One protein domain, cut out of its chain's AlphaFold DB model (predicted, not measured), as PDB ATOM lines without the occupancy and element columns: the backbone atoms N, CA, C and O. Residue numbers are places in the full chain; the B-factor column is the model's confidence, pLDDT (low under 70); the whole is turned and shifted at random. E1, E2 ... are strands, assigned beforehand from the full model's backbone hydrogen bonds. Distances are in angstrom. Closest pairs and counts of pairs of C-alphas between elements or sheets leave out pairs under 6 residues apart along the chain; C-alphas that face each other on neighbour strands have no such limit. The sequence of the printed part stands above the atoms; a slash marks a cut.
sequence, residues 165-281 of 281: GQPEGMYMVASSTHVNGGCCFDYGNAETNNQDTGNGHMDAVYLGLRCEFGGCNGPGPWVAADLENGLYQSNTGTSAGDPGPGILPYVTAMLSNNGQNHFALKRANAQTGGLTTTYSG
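What this domain is: This is residues 165 to 281 of the 281 residues of the protein "Alpha-N-arabinofuranosidase" of Kutzneria sp. 744 (UniProt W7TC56). With little regular structure, the domain is a small sandwich: a larger sheet, E1 E5 E6 E7, stands face to face with a smaller one, E2 E3 E4, whose strands are joined by long loops. The printed part has 117 residues with seven named strands, E1 to E7 along the chain, holding 41 residues, all strand in class; both sheets are antiparallel. It is compact, radius of gyration of the C-alphas 13.1 A, spanning 35 by 26 by 24 A.

Where its parts are: E1, residues 168 to 174, 19.9 A, begins at C-alpha (252.243, 279.876, -191.870). E5 is 251 to 257, 19.8 A; E6 263 to 269, 20.9 A; E7 276 to 280, ending at (246.457, 282.324, -179.006). E2 is 186 to 189, E3 203 to 208, E4 222 to 226.

How they stand to each other: E1 and E5 are antiparallel, N 170 to O 255 2.8 A. E5, E6 and E7 form a meander, each strand the antiparallel neighbour of the one before, with N 264 to O 256 2.8 A and N 265 to O 279 2.9 A; E2, E3 and E4 form another, with N 189 to O 203 and N 226 to O 204 both 2.8 A. Between the sheets, the closest C-alphas of E3 and E5 are Val 205 and Leu 255, 5.5 A.

The domain as a whole: The printed part has no cut. The links from E1 through E5 are long. No printed residue is under 70 in pLDDT.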
ATOM      1  N   GLY A 165     255.304 270.976-190.856       94.31
ATOM      2  CA  GLY A 165     255.376 271.782-189.633       94.31
ATOM      3  C   GLY A 165     256.175 273.085-189.768       94.31
ATOM      4  O   GLY A 165     256.806 273.543-188.811       94.31
ATOM      5  N   GLN A 166     256.205 273.669-190.968       98.00
ATOM      6  CA  GLN A 166     256.681 275.039-191.165       98.00
ATOM      7  C   GLN A 166     255.613 276.050-190.717       98.00
ATOM      8  O   GLN A 166     254.425 275.747-190.798       98.00
ATOM      9  N   PRO A 167     256.011 277.246-190.251       98.25
ATOM     10  CA  PRO A 167     255.061 278.276-189.852       98.25
ATOM     11  C   PRO A 167     254.327 278.862-191.059       98.25
ATOM     12  O   PRO A 167     254.928 279.096-192.110       98.25
ATOM     13  N   GLU A 168     253.057 279.200-190.866       98.62
ATOM     14  CA  GLU A 168     252.243 279.876-191.870       98.62
ATOM     15  C   GLU A 168     251.173 280.781-191.259       98.62
ATOM     16  O   GLU A 168     250.915 280.798-190.054       98.62
ATOM     17  N   GLY A 169     250.571 281.600-192.113       98.62
ATOM     18  CA  GLY A 169     249.453 282.443-191.742       98.62
ATOM     19  C   GLY A 169     248.583 282.734-192.946       98.62
ATOM     20  O   GLY A 169     249.063 282.874-194.069       98.62
ATOM     21  N   MET A 170     247.291 282.845-192.690       98.81
ATOM     22  CA  MET A 170     246.271 283.010-193.705       98.81
ATOM     23  C   MET A 170     245.133 283.875-193.186       98.81
ATOM     24  O   MET A 170     244.885 284.003-191.983       98.81
ATOM     25  N   TYR A 171     244.428 284.496-194.121       98.81
ATOM     26  CA  TYR A 171     243.180 285.165-193.825       98.81
ATOM     27  C   TYR A 171     242.220 285.040-194.996       98.81
ATOM     28  O   TYR A 171     242.638 284.984-196.152       98.81
ATOM     29  N   MET A 172     240.932 285.096-194.683       98.69
ATOM     30  CA  MET A 172     239.876 285.293-195.663       98.69
ATOM     31  C   MET A 172     238.985 286.465-195.259       98.69
ATOM     32  O   MET A 172     238.901 286.841-194.085       98.69
ATOM     33  N   VAL A 173     238.311 287.051-196.249       98.69
ATOM     34  CA  VAL A 173     237.190 287.965-196.027       98.69
ATOM     35  C   VAL A 173     235.941 287.301-196.588       98.69
ATOM     36  O   VAL A 173     235.811 287.175-197.801       98.69
ATOM     37  N   ALA A 174     235.043 286.879-195.703       98.19
ATOM     38  CA  ALA A 174     233.843 286.115-196.039       98.19
ATOM     39  C   ALA A 174     232.605 286.698-195.341       98.19
ATOM     40  O   ALA A 174     232.728 287.494-194.412       98.19
ATOM     41  N   SER A 175     231.403 286.321-195.779       97.75
ATOM     42  CA  SER A 175     230.159 286.785-195.153       97.75
ATOM     43  C   SER A 175     229.672 285.792-194.106       97.75
ATOM     44  O   SER A 175     229.398 284.640-194.430       97.75
ATOM     45  N   SER A 176     229.456 286.243-192.867       96.81
ATOM     46  CA  SER A 176     228.766 285.423-191.865       96.81
ATOM     47  C   SER A 176     227.243 285.429-192.031       96.81
ATOM     48  O   SER A 176     226.545 284.755-191.276       96.81
ATOM     49  N   THR A 177     226.705 286.156-193.018       97.25
ATOM     50  CA  THR A 177     225.285 286.059-193.396       97.25
ATOM     51  C   THR A 177     224.993 284.857-194.294       97.25
ATOM     52  O   THR A 177     223.825 284.558-194.523       97.25
ATOM     53  N   HIS A 178     226.028 284.197-194.825       97.19
ATOM     54  CA  HIS A 178     225.922 283.057-195.738       97.19
ATOM     55  C   HIS A 178     226.788 281.901-195.233       97.19
ATOM     56  O   HIS A 178     227.898 281.670-195.698       97.19
ATOM     57  N   VAL A 179     226.278 281.208-194.217       97.44
ATOM     58  CA  VAL A 179     226.958 280.100-193.534       97.44
ATOM     59  C   VAL A 179     225.965 278.985-193.226       97.44
ATOM     60  O   VAL A 179     224.760 279.214-193.117       97.44
ATOM     61  N   ASN A 180     226.466 277.768-193.045       96.81
ATOM     62  CA  ASN A 180     225.682 276.627-192.582       96.81
ATOM     63  C   ASN A 180     226.499 275.785-191.580       96.81
ATOM     64  O   ASN A 180     227.605 276.168-191.199       96.81
ATOM     65  N   GLY A 181     225.923 274.680-191.096       96.44
ATOM     66  CA  GLY A 181     226.575 273.754-190.156       96.44
ATOM     67  C   GLY A 181     227.252 272.542-190.808       96.44
ATOM     68  O   GLY A 181     227.632 271.611-190.103       96.44
ATOM     69  N   GLY A 182     227.346 272.510-192.140       95.69
ATOM     70  CA  GLY A 182     228.057 271.474-192.886       95.69
ATOM     71  C   GLY A 182     229.573 271.641-192.785       95.69
ATOM     72  O   GLY A 182     230.066 272.723-192.467       95.69
ATOM     73  N   CYS A 183     230.302 270.554-193.047       92.81
ATOM     74  CA  CYS A 183     231.755 270.597-193.186       92.81
ATOM     75  C   CYS A 183     232.153 270.629-194.669       92.81
ATOM     76  O   CYS A 183     231.557 269.884-195.448       92.81
ATOM     77  N   CYS A 184     233.104 271.464-195.076       96.31
ATOM     78  CA  CYS A 184     233.646 272.602-194.322       96.31
ATOM     79  C   CYS A 184     233.837 273.805-195.254       96.31
ATOM     80  O   CYS A 184     233.967 273.649-196.467       96.31
ATOM     81  N   PHE A 185     233.717 275.016-194.700       98.38
ATOM     82  CA  PHE A 185     233.935 276.260-195.439       98.38
ATOM     83  C   PHE A 185     235.284 276.827-195.014       98.38
ATOM     84  O   PHE A 185     235.363 277.668-194.111       98.38
ATOM     85  N   ASP A 186     236.315 276.299-195.665       98.69
ATOM     86  CA  ASP A 186     237.709 276.514-195.312       98.69
ATOM     87  C   ASP A 186     238.446 277.311-196.379       98.69
ATOM     88  O   ASP A 186     238.108 277.306-197.566       98.69
ATOM     89  N   TYR A 187     239.506 277.976-195.940       98.88
ATOM     90  CA  TYR A 187     240.525 278.532-196.812       98.88
ATOM     91  C   TYR A 187     241.893 278.342-196.163       98.88
ATOM     92  O   TYR A 187     242.147 278.898-195.092       98.88
ATOM     93  N   GLY A 188     242.782 277.581-196.802       98.56
ATOM     94  CA  GLY A 188     244.120 277.353-196.270       98.56
ATOM     95  C   GLY A 188     244.832 276.143-196.851       98.56
ATOM     96  O   GLY A 188     244.621 275.776-198.006       98.56
ATOM     97  N   ASN A 189     245.711 275.579-196.034       98.50
ATOM     98  CA  ASN A 189     246.550 274.435-196.334       98.50
ATOM     99  C   ASN A 189     245.795 273.126-196.084       98.50
ATOM    100  O   ASN A 189     245.064 272.999-195.100       98.50
ATOM    101  N   ALA A 190     245.982 272.157-196.974       98.00
ATOM    102  CA  ALA A 190     245.315 270.866-196.918       98.00
ATOM    103  C   ALA A 190     246.121 269.798-197.671       98.00
ATOM    104  O   ALA A 190     247.138 270.082-198.309       98.00
ATOM    105  N   GLU A 191     245.645 268.558-197.643       97.69
ATOM    106  CA  GLU A 191     246.285 267.436-198.317       97.69
ATOM    107  C   GLU A 191     246.392 267.600-199.832       97.69
ATOM    108  O   GLU A 191     245.498 268.105-200.505       97.69
ATOM    109  N   THR A 192     247.439 267.033-200.426       96.69
ATOM    110  CA  THR A 192     247.656 267.096-201.880       96.69
ATOM    111  C   THR A 192     246.926 266.003-202.667       96.69
ATOM    112  O   THR A 192     247.147 265.853-203.868       96.69
ATOM    113  N   ASN A 193     246.133 265.154-202.010       94.44
ATOM    114  CA  ASN A 193     245.488 263.987-202.628       94.44
ATOM    115  C   ASN A 193     243.961 263.949-202.440       94.44
ATOM    116  O   ASN A 193     243.347 262.950-202.813       94.44
ATOM    117  N   ASN A 194     243.370 265.013-201.885       93.94
ATOM    118  CA  ASN A 194     241.942 265.124-201.564       93.94
ATOM    119  C   ASN A 194     241.422 264.021-200.629       93.94
ATOM    120  O   ASN A 194     240.251 263.650-200.708       93.94
ATOM    121  N   GLN A 195     242.278 263.454-199.783       95.19
ATOM    122  CA  GLN A 195     241.898 262.459-198.785       95.19
ATOM    123  C   GLN A 195     242.213 262.996-197.399       95.19
ATOM    124  O   GLN A 195     243.237 263.646-197.237       95.19
ATOM    125  N   ASP A 196     241.400 262.623-196.415       95.06
ATOM    126  CA  ASP A 196     241.793 262.717-195.008       95.06
ATOM    127  C   ASP A 196     243.000 261.796-194.796       95.06
ATOM    128  O   ASP A 196     242.927 260.573-194.989       95.06
ATOM    129  N   THR A 197     244.138 262.397-194.459       96.31
ATOM    130  CA  THR A 197     245.373 261.656-194.171       96.31
ATOM    131  C   THR A 197     245.771 261.695-192.695       96.31
ATOM    132  O   THR A 197     246.851 261.208-192.340       96.31
ATOM    133  N   GLY A 198     244.855 262.156-191.841       96.31
ATOM    134  CA  GLY A 198     244.929 262.147-190.389       96.31
ATOM    135  C   GLY A 198     245.301 263.490-189.758       96.31
ATOM    136  O   GLY A 198     245.807 264.403-190.402       96.31
ATOM    137  N   ASN A 199     245.083 263.571-188.443       95.25
ATOM    138  CA  ASN A 199     245.374 264.731-187.593       95.25
ATOM    139  C   ASN A 199     246.651 265.512-187.970       95.25
ATOM    140  O   ASN A 199     247.756 264.958-187.971       95.25
ATOM    141  N   GLY A 200     246.511 266.830-188.130       93.44
ATOM    142  CA  GLY A 200     247.613 267.763-188.373       93.44
ATOM    143  C   GLY A 200     248.050 267.865-189.835       93.44
ATOM    144  O   GLY A 200     249.107 268.436-190.101       93.44
ATOM    145  N   HIS A 201     247.284 267.291-190.765       96.56
ATOM    146  CA  HIS A 201     247.561 267.356-192.203       96.56
ATOM    147  C   HIS A 201     246.781 268.466-192.937       96.56
ATOM    148  O   HIS A 201     247.008 268.676-194.128       96.56
ATOM    149  N   MET A 202     245.964 269.238-192.212       97.75
ATOM    150  CA  MET A 202     245.413 270.522-192.656       97.75
ATOM    151  C   MET A 202     245.857 271.667-191.733       97.75
ATOM    152  O   MET A 202     246.202 271.459-190.567       97.75
ATOM    153  N   ASP A 203     245.830 272.882-192.274       97.94
ATOM    154  CA  ASP A 203     245.923 274.147-191.544       97.94
ATOM    155  C   ASP A 203     245.089 275.178-192.313       97.94
ATOM    156  O   ASP A 203     245.571 275.815-193.252       97.94
ATOM    157  N   ALA A 204     243.797 275.277-191.996       98.69
ATOM    158  CA  ALA A 204     242.878 276.144-192.725       98.69
ATOM    159  C   ALA A 204     241.986 276.977-191.805       98.69
ATOM    160  O   ALA A 204     241.541 276.530-190.749       98.69
ATOM    161  N   VAL A 205     241.699 278.222-192.202       98.81
ATOM    162  CA  VAL A 205     240.739 279.046-191.461       98.81
ATOM    163  C   VAL A 205     239.314 278.689-191.879       98.81
ATOM    164  O   VAL A 205     238.955 278.800-193.049       98.81
ATOM    165  N   TYR A 206     238.495 278.327-190.897       98.69
ATOM    166  CA  TYR A 206     237.080 277.999-191.046       98.69
ATOM    167  C   TYR A 206     236.189 279.179-190.637       98.69
ATOM    168  O   TYR A 206     236.484 279.894-189.670       98.69
ATOM    169  N   LEU A 207     235.053 279.350-191.321       98.50
ATOM    170  CA  LEU A 207     233.936 280.185-190.858       98.50
ATOM    171  C   LEU A 207     232.598 279.477-191.079       98.50
ATOM    172  O   LEU A 207     232.156 279.301-192.212       98.50
ATOM    173  N   GLY A 208     231.878 279.178-189.999       97.88
ATOM    174  CA  GLY A 208     230.534 278.615-190.118       97.88
ATOM    175  C   GLY A 208     229.880 278.232-188.795       97.88
ATOM    176  O   GLY A 208     230.315 278.651-187.721       97.88
ATOM    177  N   LEU A 209     228.778 277.484-188.880       97.31
ATOM    178  CA  LEU A 209     227.931 277.108-187.739       97.31
ATOM    179  C   LEU A 209     228.237 275.707-187.197       97.31
ATOM    180  O   LEU A 209     227.493 275.200-186.356       97.31
ATOM    181  N   ARG A 210     229.287 275.038-187.682       96.19
ATOM    182  CA  ARG A 210     229.668 273.721-187.176       96.19
ATOM    183  C   ARG A 210     230.431 273.879-185.862       96.19
ATOM    184  O   ARG A 210     231.529 274.422-185.820       96.19
ATOM    185  N   CYS A 211     229.820 273.412-184.776       94.06
ATOM    186  CA  CYS A 211     230.428 273.358-183.448       94.06
ATOM    187  C   CYS A 211     230.996 271.954-183.209       94.06
ATOM    188  O   CYS A 211     230.341 271.133-182.566       94.06
ATOM    189  N   GLU A 212     232.177 271.675-183.765       95.75
ATOM    190  CA  GLU A 212     232.737 270.316-183.859       95.75
ATOM    191  C   GLU A 212     232.777 269.575-182.518       95.75
ATOM    192  O   GLU A 212     232.340 268.432-182.417       95.75
ATOM    193  N   PHE A 213     233.219 270.255-181.458       95.25
ATOM    194  CA  PHE A 213     233.411 269.652-180.137       95.25
ATOM    195  C   PHE A 213     232.261 269.923-179.152       95.25
ATOM    196  O   PHE A 213     232.344 269.559-177.978       95.25
ATOM    197  N   GLY A 214     231.174 270.561-179.601       93.69
ATOM    198  CA  GLY A 214     230.087 271.005-178.727       93.69
ATOM    199  C   GLY A 214     230.487 272.140-177.765       93.69
ATOM    200  O   GLY A 214     231.644 272.541-177.661       93.69
ATOM    201  N   GLY A 215     229.501 272.700-177.056       92.88
ATOM    202  CA  GLY A 215     229.733 273.719-176.019       92.88
ATOM    203  C   GLY A 215     230.151 275.108-176.519       92.88
ATOM    204  O   GLY A 215     230.636 275.908-175.720       92.88
ATOM    205  N   CYS A 216     230.004 275.398-177.817       94.00
ATOM    206  CA  CYS A 216     230.394 276.687-178.390       94.00
ATOM    207  C   CYS A 216     229.580 277.838-177.804       94.00
ATOM    208  O   CYS A 216     228.389 277.696-177.517       94.00
ATOM    209  N   ASN A 217     230.232 278.985-177.613       94.62
ATOM    210  CA  ASN A 217     229.575 280.159-177.061       94.62
ATOM    211  C   ASN A 217     228.713 280.849-178.129       94.62
ATOM    212  O   ASN A 217     229.171 281.131-179.234       94.62
ATOM    213  N   GLY A 218     227.469 281.164-177.776       93.50
ATOM    214  CA  GLY A 218     226.544 281.887-178.639       93.50
ATOM    215  C   GLY A 218     225.999 281.054-179.807       93.50
ATOM    216  O   GLY A 218     226.210 279.847-179.875       93.50
ATOM    217  N   PRO A 219     225.245 281.687-180.719       93.06
ATOM    218  CA  PRO A 219     224.652 281.013-181.874       93.06
ATOM    219  C   PRO A 219     225.619 280.853-183.061       93.06
ATOM    220  O   PRO A 219     225.222 280.314-184.090       93.06
ATOM    221  N   GLY A 220     226.854 281.348-182.946       93.12
ATOM    222  CA  GLY A 220     227.801 281.417-184.051       93.12
ATOM    223  C   GLY A 220     227.441 282.482-185.109       93.12
ATOM    224  O   GLY A 220     226.641 283.387-184.840       93.12
ATOM    225  N   PRO A 221     228.039 282.399-186.316       97.12
ATOM    226  CA  PRO A 221     229.093 281.445-186.684       97.12
ATOM    227  C   PRO A 221     230.379 281.669-185.895       97.12
ATOM    228  O   PRO A 221     230.518 282.684-185.220       97.12
ATOM    229  N   TRP A 222     231.312 280.730-185.981       97.19
ATOM    230  CA  TRP A 222     232.614 280.808-185.322       97.19
ATOM    231  C   TRP A 222     233.737 280.820-186.345       97.19
ATOM    232  O   TRP A 222     233.601 280.262-187.432       97.19
ATOM    233  N   VAL A 223     234.841 281.461-185.966       98.00
ATOM    234  CA  VAL A 223     236.123 281.307-186.650       98.00
ATOM    235  C   VAL A 223     236.883 280.198-185.934       98.00
ATOM    236  O   VAL A 223     237.013 280.251-184.710       98.00
ATOM    237  N   ALA A 224     237.358 279.206-186.679       98.25
ATOM    238  CA  ALA A 224     238.115 278.077-186.148       98.25
ATOM    239  C   ALA A 224     239.308 277.751-187.058       98.25
ATOM    240  O   ALA A 224     239.381 278.240-188.185       98.25
ATOM    241  N   ALA A 225     240.235 276.951-186.547       98.44
ATOM    242  CA  ALA A 225     241.273 276.298-187.328       98.44
ATOM    243  C   ALA A 225     240.810 274.882-187.671       98.44
ATOM    244  O   ALA A 225     240.572 274.096-186.753       98.44
ATOM    245  N   ASP A 226     240.675 274.565-188.952       98.50
ATOM    246  CA  ASP A 226     240.643 273.175-189.388       98.50
ATOM    247  C   ASP A 226     242.078 272.646-189.398       98.50
ATOM    248  O   ASP A 226     242.935 273.164-190.119       98.50
ATOM    249  N   LEU A 227     242.343 271.676-188.524       97.25
ATOM    250  CA  LEU A 227     243.648 271.027-188.377       97.25
ATOM    251  C   LEU A 227     243.589 269.543-188.769       97.25
ATOM    252  O   LEU A 227     244.400 268.747-188.287       97.25
ATOM    253  N   GLU A 228     242.619 269.191-189.615       96.88
ATOM    254  CA  GLU A 228     242.177 267.840-189.949       96.88
ATOM    255  C   GLU A 228     241.577 267.121-188.734       96.88
ATOM    256  O   GLU A 228     242.052 267.209-187.595       96.88
ATOM    257  N   ASN A 229     240.474 266.414-188.973       95.50
ATOM    258  CA  ASN A 229     239.695 265.696-187.970       95.50
ATOM    259  C   ASN A 229     239.216 266.588-186.798       95.50
ATOM    260  O   ASN A 229     238.889 266.086-185.716       95.50
ATOM    261  N   GLY A 230     239.162 267.913-186.987       96.75
ATOM    262  CA  GLY A 230     238.690 268.836-185.961       96.75
ATOM    263  C   GLY A 230     238.712 270.316-186.350       96.75
ATOM    264  O   GLY A 230     239.683 270.805-186.917       96.75
ATOM    265  N   LEU A 231     237.670 271.050-185.929       97.81
ATOM    266  CA  LEU A 231     237.566 272.511-186.042       97.81
ATOM    267  C   LEU A 231     237.825 273.171-184.680       97.81
ATOM    268  O   LEU A 231     236.946 273.234-183.814       97.81
ATOM    269  N   TYR A 232     239.043 273.664-184.482       97.75
ATOM    270  CA  TYR A 232     239.551 274.155-183.204       97.75
ATOM    271  C   TYR A 232     239.373 275.670-183.059       97.75
ATOM    272  O   TYR A 232     239.977 276.462-183.772       97.75
ATOM    273  N   GLN A 233     238.582 276.096-182.078       97.69
ATOM    274  CA  GLN A 233     238.490 277.478-181.590       97.69
ATOM    275  C   GLN A 233     239.489 277.762-180.451       97.69
ATOM    276  O   GLN A 233     239.658 278.913-180.049       97.69
ATOM    277  N   SER A 234     240.099 276.717-179.881       96.06
ATOM    278  CA  SER A 234     241.097 276.765-178.803       96.06
ATOM    279  C   SER A 234     241.911 275.459-178.737       96.06
ATOM    280  O   SER A 234     241.600 274.507-179.454       96.06
ATOM    281  N   ASN A 235     242.891 275.354-177.828       94.12
ATOM    282  CA  ASN A 235     243.607 274.095-177.547       94.12
ATOM    283  C   ASN A 235     242.727 272.961-176.998       94.12
ATOM    284  O   ASN A 235     243.164 271.814-176.975       94.12
ATOM    285  N   THR A 236     241.515 273.251-176.525       92.50
ATOM    286  CA  THR A 236     240.568 272.240-176.027       92.50
ATOM    287  C   THR A 236     239.394 272.031-176.983       92.50
ATOM    288  O   THR A 236     238.326 271.586-176.565       92.50
ATOM    289  N   GLY A 237     239.554 272.400-178.255       94.12
ATOM    290  CA  GLY A 237     238.512 272.310-179.272       94.12
ATOM    291  C   GLY A 237     237.617 273.544-179.291       94.12
ATOM    292  O   GLY A 237     237.666 274.320-180.235       94.12
ATOM    293  N   THR A 238     236.829 273.785-178.245       93.56
ATOM    294  CA  THR A 238     235.877 274.912-178.199       93.56
ATOM    295  C   THR A 238     236.388 276.092-177.364       93.56
ATOM    296  O   THR A 238     237.119 275.904-176.391       93.56
ATOM    297  N   SER A 239     235.971 277.323-177.691       89.50
ATOM    298  CA  SER A 239     236.208 278.513-176.864       89.50
ATOM    299  C   SER A 239     234.921 278.988-176.183       89.50
ATOM    300  O   SER A 239     233.980 279.441-176.831       89.50
ATOM    301  N   ALA A 240     234.883 278.946-174.847       81.56
ATOM    302  CA  ALA A 240     233.768 279.510-174.078       81.56
ATOM    303  C   ALA A 240     233.774 281.053-174.067       81.56
ATOM    304  O   ALA A 240     232.769 281.674-173.730       81.56
ATOM    305  N   GLY A 241     234.903 281.686-174.410       84.44
ATOM    306  CA  GLY A 241     235.089 283.136-174.326       84.44
ATOM    307  C   GLY A 241     234.700 283.911-175.585       84.44
ATOM    308  O   GLY A 241     234.502 285.121-175.496       84.44
ATOM    309  N   ASP A 242     234.571 283.245-176.737       89.88
ATOM    310  CA  ASP A 242     234.296 283.908-178.012       89.88
ATOM    311  C   ASP A 242     232.912 283.536-178.574       89.88
ATOM    312  O   ASP A 242     232.725 282.405-179.014       89.88
ATOM    313  N   PRO A 243     231.941 284.470-178.625       92.38
ATOM    314  CA  PRO A 243     230.637 284.217-179.239       92.38
ATOM    315  C   PRO A 243     230.670 284.229-180.781       92.38
ATOM    316  O   PRO A 243     229.621 284.103-181.413       92.38
ATOM    317  N   GLY A 244     231.844 284.440-181.388       94.00
ATOM    318  CA  GLY A 244     232.017 284.618-182.827       94.00
ATOM    319  C   GLY A 244     231.765 286.058-183.306       94.00
ATOM    320  O   GLY A 244     231.501 286.963-182.505       94.00
ATOM    321  N   PRO A 245     231.885 286.330-184.622       94.75
ATOM    322  CA  PRO A 245     231.665 287.658-185.206       94.75
ATOM    323  C   PRO A 245     230.208 288.142-185.172       94.75
ATOM    324  O   PRO A 245     229.973 289.330-185.391       94.75
ATOM    325  N   GLY A 246     229.241 287.253-184.924       93.56
ATOM    326  CA  GLY A 246     227.830 287.518-185.195       93.56
ATOM    327  C   GLY A 246     227.544 287.609-186.699       93.56
ATOM    328  O   GLY A 246     228.361 287.212-187.532       93.56
ATOM    329  N   ILE A 247     226.372 288.136-187.052       95.38
ATOM    330  CA  ILE A 247     225.929 288.279-188.445       95.38
ATOM    331  C   ILE A 247     226.464 289.595-189.021       95.38
ATOM    332  O   ILE A 247     226.014 290.679-188.654       95.38
ATOM    333  N   LEU A 248     227.436 289.489-189.923       96.50
ATOM    334  CA  LEU A 248     228.145 290.582-190.576       96.50
ATOM    335  C   LEU A 248     228.287 290.271-192.073       96.50
ATOM    336  O   LEU A 248     228.618 289.139-192.431       96.50
ATOM    337  N   PRO A 249     228.104 291.266-192.960       95.75
ATOM    338  CA  PRO A 249     228.283 291.067-194.398       95.75
ATOM    339  C   PRO A 249     229.735 290.746-194.768       95.75
ATOM    340  O   PRO A 249     229.976 290.062-195.757       95.75
ATOM    341  N   TYR A 250     230.701 291.228-193.978       97.12
ATOM    342  CA  TYR A 250     232.122 291.002-194.218       97.12
ATOM    343  C   TYR A 250     232.865 290.787-192.897       97.12
ATOM    344  O   TYR A 250     233.041 291.709-192.095       97.12
ATOM    345  N   VAL A 251     233.326 289.560-192.689       98.56
ATOM    346  CA  VAL A 251     234.177 289.128-191.585       98.56
ATOM    347  C   VAL A 251     235.574 288.898-192.131       98.56
ATOM    348  O   VAL A 251     235.752 288.129-193.070       98.56
ATOM    349  N   THR A 252     236.574 289.530-191.525       98.69
ATOM    350  CA  THR A 252     237.958 289.071-191.664       98.69
ATOM    351  C   THR A 252     238.161 287.941-190.668       98.69
ATOM    352  O   THR A 252     238.010 288.180-189.473       98.69
ATOM    353  N   ALA A 253     238.487 286.742-191.142       98.69
ATOM    354  CA  ALA A 253     238.865 285.592-190.323       98.69
ATOM    355  C   ALA A 253     240.339 285.275-190.588       98.69
ATOM    356  O   ALA A 253     240.766 285.292-191.743       98.69
ATOM    357  N   MET A 254     241.119 285.041-189.535       98.69
ATOM    358  CA  MET A 254     242.558 284.798-189.639       98.69
ATOM    359  C   MET A 254     242.990 283.618-188.786       98.69
ATOM    360  O   MET A 254     242.570 283.508-187.631       98.69
ATOM    361  N   LEU A 255     243.919 282.848-189.339       98.81
ATOM    362  CA  LEU A 255     244.662 281.796-188.667       98.81
ATOM    363  C   LEU A 255     246.155 282.037-188.890       98.81
ATOM    364  O   LEU A 255     246.588 282.414-189.977       98.81
ATOM    365  N   SER A 256     246.947 281.861-187.843       98.25
ATOM    366  CA  SER A 256     248.402 281.793-187.945       98.25
ATOM    367  C   SER A 256     248.917 280.686-187.053       98.25
ATOM    368  O   SER A 256     248.498 280.611-185.896       98.25
ATOM    369  N   ASN A 257     249.857 279.901-187.555       97.25
ATOM    370  CA  ASN A 257     250.412 278.743-186.882       97.25
ATOM    371  C   ASN A 257     251.941 278.798-186.922       97.25
ATOM    372  O   ASN A 257     252.542 279.219-187.912       97.25
ATOM    373  N   ASN A 258     252.595 278.382-185.837       96.88
ATOM    374  CA  ASN A 258     254.048 278.206-185.842       96.88
ATOM    375  C   ASN A 258     254.489 276.877-186.484       96.88
ATOM    376  O   ASN A 258     255.690 276.622-186.564       96.88
ATOM    377  N   GLY A 259     253.530 276.048-186.907       93.94
ATOM    378  CA  GLY A 259     253.737 274.739-187.517       93.94
ATOM    379  C   GLY A 259     254.095 273.641-186.512       93.94
ATOM    380  O   GLY A 259     254.499 272.557-186.914       93.94
ATOM    381  N   GLN A 260     254.017 273.914-185.207       92.81
ATOM    382  CA  GLN A 260     254.512 273.006-184.172       92.81
ATOM    383  C   GLN A 260     253.489 272.783-183.064       92.81
ATOM    384  O   GLN A 260     252.971 271.685-182.894       92.81
ATOM    385  N   ASN A 261     253.231 273.806-182.256       93.75
ATOM    386  CA  ASN A 261     252.483 273.657-181.009       93.75
ATOM    387  C   ASN A 261     251.706 274.906-180.596       93.75
ATOM    388  O   ASN A 261     251.257 274.967-179.455       93.75
ATOM    389  N   HIS A 262     251.606 275.906-181.470       96.88
ATOM    390  CA  HIS A 262     250.917 277.146-181.159       96.88
ATOM    391  C   HIS A 262     250.234 277.701-182.401       96.88
ATOM    392  O   HIS A 262     250.886 277.953-183.418       96.88
ATOM    393  N   PHE A 263     248.954 278.029-182.262       98.12
ATOM    394  CA  PHE A 263     248.211 278.775-183.271       98.12
ATOM    395  C   PHE A 263     247.481 279.962-182.648       98.12
ATOM    396  O   PHE A 263     247.305 280.070-181.434       98.12
ATOM    397  N   ALA A 264     247.077 280.902-183.492       98.44
ATOM    398  CA  ALA A 264     246.264 282.031-183.091       98.44
ATOM    399  C   ALA A 264     245.127 282.248-184.082       98.44
ATOM    400  O   ALA A 264     245.322 282.181-185.295       98.44
ATOM    401  N   LEU A 265     243.960 282.576-183.535       98.56
ATOM    402  CA  LEU A 265     242.772 282.952-184.282       98.56
ATOM    403  C   LEU A 265     242.459 284.418-184.034       98.56
ATOM    404  O   LEU A 265     242.497 284.910-182.898       98.56
ATOM    405  N   LYS A 266     242.135 285.125-185.114       98.44
ATOM    406  CA  LYS A 266     241.665 286.507-185.042       98.44
ATOM    407  C   LYS A 266     240.463 286.708-185.940       98.44
ATOM    408  O   LYS A 266     240.341 286.085-186.991       98.44
ATOM    409  N   ARG A 267     239.606 287.648-185.549       97.50
ATOM    410  CA  ARG A 267     238.476 288.084-186.369       97.50
ATOM    411  C   ARG A 267     238.244 289.586-186.296       97.50
ATOM    412  O   ARG A 267     238.559 290.211-185.287       97.50
ATOM    413  N   ALA A 268     237.648 290.158-187.335       97.88
ATOM    414  CA  ALA A 268     237.188 291.547-187.358       97.88
ATOM    415  C   ALA A 268     235.943 291.718-188.233       97.88
ATOM    416  O   ALA A 268     235.693 290.919-189.135       97.88
ATOM    417  N   ASN A 269     235.208 292.810-188.014       97.81
ATOM    418  CA  ASN A 269     234.354 293.370-189.056       97.81
ATOM    419  C   ASN A 269     235.272 293.981-190.128       97.81
ATOM    420  O   ASN A 269     235.997 294.931-189.845       97.81
ATOM    421  N   ALA A 270     235.245 293.464-191.356       96.88
ATOM    422  CA  ALA A 270     236.165 293.910-192.407       96.88
ATOM    423  C   ALA A 270     235.911 295.361-192.870       96.88
ATOM    424  O   ALA A 270     236.721 295.925-193.603       96.88
ATOM    425  N   GLN A 271     234.791 295.971-192.466       94.88
ATOM    426  CA  GLN A 271     234.448 297.347-192.820       94.88
ATOM    427  C   GLN A 271     234.934 298.377-191.793       94.88
ATOM    428  O   GLN A 271     235.112 299.539-192.152       94.88
ATOM    429  N   THR A 272     235.101 297.998-190.521       94.44
ATOM    430  CA  THR A 272     235.401 298.947-189.434       94.44
ATOM    431  C   THR A 272     236.100 298.278-188.248       94.44
ATOM    432  O   THR A 272     235.882 297.105-187.962       94.44
ATOM    433  N   GLY A 273     236.867 299.060-187.484       94.69
ATOM    434  CA  GLY A 273     237.497 298.598-186.246       94.69
ATOM    435  C   GLY A 273     238.828 297.880-186.473       94.69
ATOM    436  O   GLY A 273     239.534 298.154-187.441       94.69
ATOM    437  N   GLY A 274     239.194 297.006-185.536       95.69
ATOM    438  CA  GLY A 274     240.450 296.256-185.550       95.69
ATOM    439  C   GLY A 274     240.236 294.768-185.290       95.69
ATOM    440  O   GLY A 274     239.128 294.329-184.982       95.69
ATOM    441  N   LEU A 275     241.316 293.999-185.416       97.00
ATOM    442  CA  LEU A 275     241.318 292.566-185.134       97.00
ATOM    443  C   LEU A 275     241.165 292.295-183.638       97.00
ATOM    444  O   LEU A 275     241.900 292.843-182.816       97.00
ATOM    445  N   THR A 276     240.271 291.371-183.317       96.69
ATOM    446  CA  THR A 276     240.153 290.750-182.001       96.69
ATOM    447  C   THR A 276     240.836 289.392-182.049       96.69
ATOM    448  O   THR A 276     240.454 288.547-182.857       96.69
ATOM    449  N   THR A 277     241.826 289.170-181.182       97.62
ATOM    450  CA  THR A 277     242.368 287.827-180.933       97.62
ATOM    451  C   THR A 277     241.359 287.028-180.122       97.62
ATOM    452  O   THR A 277     241.009 287.426-179.012       97.62
ATOM    453  N   THR A 278     240.893 285.915-180.679       96.44
ATOM    454  CA  THR A 278     239.911 285.026-180.043       96.44
ATOM    455  C   THR A 278     240.586 283.837-179.374       96.44
ATOM    456  O   THR A 278     240.091 283.332-178.369       96.44
ATOM    457  N   TYR A 279     241.756 283.451-179.884       97.88
ATOM    458  CA  TYR A 279     242.628 282.454-179.288       97.88
ATOM    459  C   TYR A 279     244.093 282.709-179.668       97.88
ATOM    460  O   TYR A 279     244.380 283.223-180.750       97.88
ATOM    461  N   SER A 280     245.012 282.368-178.766       97.25
ATOM    462  CA  SER A 280     246.457 282.324-179.006       97.25
ATOM    463  C   SER A 280     247.078 281.416-177.953       97.25
ATOM    464  O   SER A 280     247.094 281.787-176.775       97.25
ATOM    465  N   GLY A 281     247.564 280.248-178.360       95.19
ATOM    466  CA  GLY A 281     248.178 279.284-177.451       95.19
ATOM    467  C   GLY A 281     248.600 278.003-178.133       95.19
ATOM    468  O   GLY A 281     248.180 277.774-179.292       95.19
TER     469      GLY A 281